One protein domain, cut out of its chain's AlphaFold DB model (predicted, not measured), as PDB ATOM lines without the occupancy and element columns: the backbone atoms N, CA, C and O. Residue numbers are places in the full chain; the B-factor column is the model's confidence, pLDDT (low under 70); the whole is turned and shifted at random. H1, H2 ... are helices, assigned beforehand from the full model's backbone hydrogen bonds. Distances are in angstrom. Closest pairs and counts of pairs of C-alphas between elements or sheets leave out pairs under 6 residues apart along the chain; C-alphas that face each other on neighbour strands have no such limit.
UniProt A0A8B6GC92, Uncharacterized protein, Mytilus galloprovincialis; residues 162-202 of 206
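Overview. This is residues 162 to 202 of the 206 residues of an uncharacterized protein of Mytilus galloprovincialis (UniProt A0A8B6GC92). The model is a zigzag of three strokes: a short helix, H1, a longer slanting helix, H2, in the middle, and a tail, residues 192 to 202, that folds back after H2. The strokes are loosely joined, with H1 set off from H2. The printed part has 41 residues, with two named helices, H1 then H2, and no named strand; its class is all helix. It is only just compact, close to loose, with a radius of gyration of the C-alphas of 10.5 A and spans of 27 by 18 by 11 A.

Arrangement. H1, residues 162 to 167, and H2, residues 176 to 191, are near each other, with no pair of C-alphas within 8 A but 5 within 10 A. A short link, residues 168 to 175, joins them. In both helices every O i to N i+4 pair is within hydrogen-bond range.

Along the chain. H1 begins at C-alpha 162 (23.859, -25.868, -3.877) and measures 8.6 A. H2 measures 21.7 A and ends at C-alpha 191 (8.207, -22.291, 2.263).

Size, cuts and confidence. The farthest C-alphas, of Ser 167 and Gln 201, are 29.1 A apart. The printed part has no cut, and no printed residue is under 70 in pLDDT.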
ATOM      1  N   GLU A 162      25.019 -25.831  -2.985       92.81
ATOM      2  CA  GLU A 162      23.859 -25.868  -3.877       92.81
ATOM      3  C   GLU A 162      24.293 -26.010  -5.344       92.81
ATOM      4  O   GLU A 162      23.781 -26.877  -6.062       92.81
ATOM      5  N   GLU A 163      25.270 -25.219  -5.796       94.00
ATOM      6  CA  GLU A 163      25.794 -25.315  -7.161       94.00
ATOM      7  C   GLU A 163      26.448 -26.683  -7.432       94.00
ATOM      8  O   GLU A 163      26.268 -27.251  -8.518       94.00
ATOM      9  N   GLU A 164      27.132 -27.269  -6.445       94.44
ATOM     10  CA  GLU A 164      27.675 -28.627  -6.535       94.44
ATOM     11  C   GLU A 164      26.565 -29.690  -6.649       94.44
ATOM     12  O   GLU A 164      26.672 -30.620  -7.458       94.44
ATOM     13  N   LEU A 165      25.456 -29.550  -5.918       93.31
ATOM     14  CA  LEU A 165      24.314 -30.469  -5.994       93.31
ATOM     15  C   LEU A 165      23.634 -30.441  -7.371       93.31
ATOM     16  O   LEU A 165      23.263 -31.495  -7.902       93.31
ATOM     17  N   PHE A 166      23.511 -29.265  -7.992       92.94
ATOM     18  CA  PHE A 166      23.010 -29.149  -9.365       92.94
ATOM     19  C   PHE A 166      24.018 -29.660 -10.400       92.94
ATOM     20  O   PHE A 166      23.640 -30.354 -11.345       92.94
ATOM     21  N   SER A 167      25.307 -29.371 -10.216       93.62
ATOM     22  CA  SER A 167      26.367 -29.781 -11.147       93.62
ATOM     23  C   SER A 167      26.631 -31.289 -11.121       93.62
ATOM     24  O   SER A 167      26.899 -31.893 -12.161       93.62
ATOM     25  N   SER A 168      26.519 -31.921  -9.950       93.06
ATOM     26  CA  SER A 168      26.649 -33.374  -9.770       93.06
ATOM     27  C   SER A 168      25.445 -34.163 -10.300       93.06
ATOM     28  O   SER A 168      25.535 -35.380 -10.478       93.06
ATOM     29  N   GLY A 169      24.321 -33.492 -10.578       92.19
ATOM     30  CA  GLY A 169      23.070 -34.116 -11.011       92.19
ATOM     31  C   GLY A 169      22.257 -34.742  -9.871       92.19
ATOM     32  O   GLY A 169      21.270 -35.439 -10.141       92.19
ATOM     33  N   ALA A 170      22.644 -34.497  -8.612       90.94
ATOM     34  CA  ALA A 170      21.816 -34.811  -7.449       90.94
ATOM     35  C   ALA A 170      20.501 -34.020  -7.502       90.94
ATOM     36  O   ALA A 170      19.429 -34.582  -7.279       90.94
ATOM     37  N   PHE A 171      20.582 -32.753  -7.912       94.31
ATOM     38  CA  PHE A 171      19.445 -31.962  -8.360       94.31
ATOM     39  C   PHE A 171      19.456 -31.821  -9.876       94.31
ATOM     40  O   PHE A 171      20.497 -31.642 -10.503       94.31
ATOM     41  N   GLY A 172      18.276 -31.901 -10.485       91.06
ATOM     42  CA  GLY A 172      18.138 -31.712 -11.922       91.06
ATOM     43  C   GLY A 172      16.964 -32.471 -12.512       91.06
ATOM     44  O   GLY A 172      16.085 -32.954 -11.810       91.06
ATOM     45  N   ASN A 173      16.949 -32.570 -13.837       91.62
ATOM     46  CA  ASN A 173      15.874 -33.198 -14.610       91.62
ATOM     47  C   ASN A 173      16.292 -34.520 -15.276       91.62
ATOM     48  O   ASN A 173      15.537 -35.073 -16.073       91.62
ATOM     49  N   SER A 174      17.491 -35.014 -14.975       91.06
ATOM     50  CA  SER A 174      18.059 -36.233 -15.559       91.06
ATOM     51  C   SER A 174      17.373 -37.508 -15.060       91.06
ATOM     52  O   SER A 174      17.248 -38.472 -15.812       91.06
ATOM     53  N   ASN A 175      16.906 -37.509 -13.809       93.62
ATOM     54  CA  ASN A 175      16.201 -38.610 -13.158       93.62
ATOM     55  C   ASN A 175      14.958 -38.052 -12.433       93.62
ATOM     56  O   ASN A 175      15.072 -36.991 -11.809       93.62
ATOM     57  N   PRO A 176      13.785 -38.720 -12.469       94.25
ATOM     58  CA  PRO A 176      12.651 -38.358 -11.616       94.25
ATOM     59  C   PRO A 176      13.016 -38.199 -10.133       94.25
ATOM     60  O   PRO A 176      12.483 -37.298  -9.492       94.25
ATOM     61  N   ASP A 177      13.944 -39.002  -9.604       93.44
ATOM     62  CA  ASP A 177      14.368 -38.872  -8.203       93.44
ATOM     63  C   ASP A 177      15.155 -37.575  -7.959       93.44
ATOM     64  O   ASP A 177      14.899 -36.884  -6.976       93.44
ATOM     65  N   SER A 178      16.055 -37.199  -8.877       94.19
ATOM     66  CA  SER A 178      16.797 -35.928  -8.810       94.19
ATOM     67  C   SER A 178      15.865 -34.719  -8.919       94.19
ATOM     68  O   SER A 178      16.079 -33.694  -8.271       94.19
ATOM     69  N   LEU A 179      14.797 -34.843  -9.715       94.00
ATOM     70  CA  LEU A 179      13.774 -33.808  -9.837       94.00
ATOM     71  C   LEU A 179      12.962 -33.679  -8.547       94.00
ATOM     72  O   LEU A 179      12.723 -32.568  -8.079       94.00
ATOM     73  N   LEU A 180      12.551 -34.805  -7.960       92.31
ATOM     74  CA  LEU A 180      11.816 -34.816  -6.698       92.31
ATOM     75  C   LEU A 180      12.668 -34.242  -5.558       92.31
ATOM     76  O   LEU A 180      12.171 -33.428  -4.786       92.31
ATOM     77  N   ALA A 181      13.951 -34.604  -5.497       91.44
ATOM     78  CA  ALA A 181      14.897 -34.069  -4.524       91.44
ATOM     79  C   ALA A 181      15.065 -32.546  -4.661       91.44
ATOM     80  O   ALA A 181      15.027 -31.837  -3.657       91.44
ATOM     81  N   ALA A 182      15.163 -32.034  -5.893       92.88
ATOM     82  CA  ALA A 182      15.227 -30.596  -6.149       92.88
ATOM     83  C   ALA A 182      13.935 -29.876  -5.722       92.88
ATOM     84  O   ALA A 182      13.992 -28.816  -5.106       92.88
ATOM     85  N   ILE A 183      12.762 -30.461  -5.996       91.44
ATOM     86  CA  ILE A 183      11.473 -29.904  -5.554       91.44
ATOM     87  C   ILE A 183      11.392 -29.869  -4.025       91.44
ATOM     88  O   ILE A 183      10.996 -28.852  -3.462       91.44
ATOM     89  N   TRP A 184      11.802 -30.942  -3.345       90.06
ATOM     90  CA  TRP A 184      11.853 -30.991  -1.882       90.06
ATOM     91  C   TRP A 184      12.767 -29.921  -1.295       90.06
ATOM     92  O   TRP A 184      12.384 -29.242  -0.339       90.06
ATOM     93  N   TYR A 185      13.949 -29.740  -1.881       91.00
ATOM     94  CA  TYR A 185      14.875 -28.684  -1.489       91.00
ATOM     95  C   TYR A 185      14.238 -27.296  -1.645       91.00
ATOM     96  O   TYR A 185      14.130 -26.557  -0.667       91.00
ATOM     97  N   LEU A 186      13.705 -26.979  -2.828       91.06
ATOM     98  CA  LEU A 186      13.072 -25.687  -3.111       91.06
ATOM     99  C   LEU A 186      11.878 -25.406  -2.193       91.06
ATOM    100  O   LEU A 186      11.716 -24.288  -1.704       91.06
ATOM    101  N   ASN A 187      11.062 -26.421  -1.915       91.06
ATOM    102  CA  ASN A 187       9.945 -26.304  -0.986       91.06
ATOM    103  C   ASN A 187      10.413 -25.990   0.442       91.06
ATOM    104  O   ASN A 187       9.809 -25.168   1.132       91.06
ATOM    105  N   THR A 188      11.503 -26.619   0.876       88.69
ATOM    106  CA  THR A 188      12.083 -26.404   2.207       88.69
ATOM    107  C   THR A 188      12.677 -25.000   2.326       88.69
ATOM    108  O   THR A 188      12.424 -24.319   3.316       88.69
ATOM    109  N   ILE A 189      13.397 -24.526   1.303       89.44
ATOM    110  CA  ILE A 189      14.033 -23.199   1.303       89.44
ATOM    111  C   ILE A 189      13.004 -22.067   1.196       89.44
ATOM    112  O   ILE A 189      13.080 -21.091   1.940       89.44
ATOM    113  N   HIS A 190      12.026 -22.178   0.293       90.25
ATOM    114  CA  HIS A 190      11.094 -21.078   0.028       90.25
ATOM    115  C   HIS A 190       9.886 -21.045   0.964       90.25
ATOM    116  O   HIS A 190       9.384 -19.960   1.260       90.25
ATOM    117  N   PHE A 191       9.409 -22.203   1.428       88.50
ATOM    118  CA  PHE A 191       8.207 -22.291   2.263       88.50
ATOM    119  C   PHE A 191       8.492 -22.748   3.696       88.50
ATOM    120  O   PHE A 191       7.579 -22.738   4.520       88.50
ATOM    121  N   GLY A 192       9.732 -23.135   4.019       88.12
ATOM    122  CA  GLY A 192      10.090 -23.607   5.358       88.12
ATOM    123  C   GLY A 192       9.374 -24.900   5.755       88.12
ATOM    124  O   GLY A 192       9.209 -25.159   6.948       88.12
ATOM    125  N   LEU A 193       8.908 -25.685   4.776       86.62
ATOM    126  CA  LEU A 193       8.217 -26.944   5.043       86.62
ATOM    127  C   LEU A 193       9.165 -27.918   5.732       86.62
ATOM    128  O   LEU A 193      10.307 -28.108   5.311       86.62
ATOM    129  N   ARG A 194       8.688 -28.564   6.797       82.81
ATOM    130  CA  ARG A 194       9.475 -29.599   7.462       82.81
ATOM    131  C   ARG A 194       9.532 -30.847   6.596       82.81
ATOM    132  O   ARG A 194       8.533 -31.300   6.031       82.81
ATOM    133  N   GLY A 195      10.718 -31.444   6.553       78.88
ATOM    134  CA  GLY A 195      10.983 -32.622   5.740       78.88
ATOM    135  C   GLY A 195      10.025 -33.792   6.002       78.88
ATOM    136  O   GLY A 195       9.528 -34.016   7.108       78.88
ATOM    137  N   SER A 196       9.827 -34.594   4.956       80.56
ATOM    138  CA  SER A 196       9.098 -35.868   4.928       80.56
ATOM    139  C   SER A 196       7.590 -35.817   5.210       80.56
ATOM    140  O   SER A 196       6.833 -36.290   4.373       80.56
ATOM    141  N   HIS A 197       7.111 -35.324   6.356       85.00
ATOM    142  CA  HIS A 197       5.686 -35.456   6.705       85.00
ATOM    143  C   HIS A 197       4.814 -34.366   6.080       85.00
ATOM    144  O   HIS A 197       3.774 -34.685   5.506       85.00
ATOM    145  N   GLU A 198       5.233 -33.103   6.195       87.12
ATOM    146  CA  GLU A 198       4.483 -31.961   5.661       87.12
ATOM    147  C   GLU A 198       4.543 -31.963   4.127       87.12
ATOM    148  O   GLU A 198       3.511 -31.872   3.467       87.12
ATOM    149  N   ASP A 199       5.728 -32.201   3.560       85.75
ATOM    150  CA  ASP A 199       5.930 -32.199   2.110       85.75
ATOM    151  C   ASP A 199       5.178 -33.342   1.383       85.75
ATOM    152  O   ASP A 199       4.479 -33.102   0.399       85.75
ATOM    153  N   ARG A 200       5.168 -34.574   1.927       85.94
ATOM    154  CA  ARG A 200       4.402 -35.704   1.341       85.94
ATOM    155  C   ARG A 200       2.885 -35.512   1.385       85.94
ATOM    156  O   ARG A 200       2.159 -36.258   0.729       85.94
ATOM    157  N   GLN A 201       2.398 -34.580   2.199       88.62
ATOM    158  CA  GLN A 201       0.974 -34.293   2.349       88.62
ATOM    159  C   GLN A 201       0.505 -33.103   1.520       88.62
ATOM    160  O   GLN A 201      -0.687 -32.787   1.568       88.62
ATOM    161  N   LEU A 202       1.392 -32.475   0.741       86.44
ATOM    162  CA  LEU A 202       1.006 -31.432  -0.197       86.44
ATOM    163  C   LEU A 202      -0.018 -31.978  -1.195       86.44
ATOM    164  O   LEU A 202       0.187 -32.989  -1.870       86.44
TER     165      LEU A 202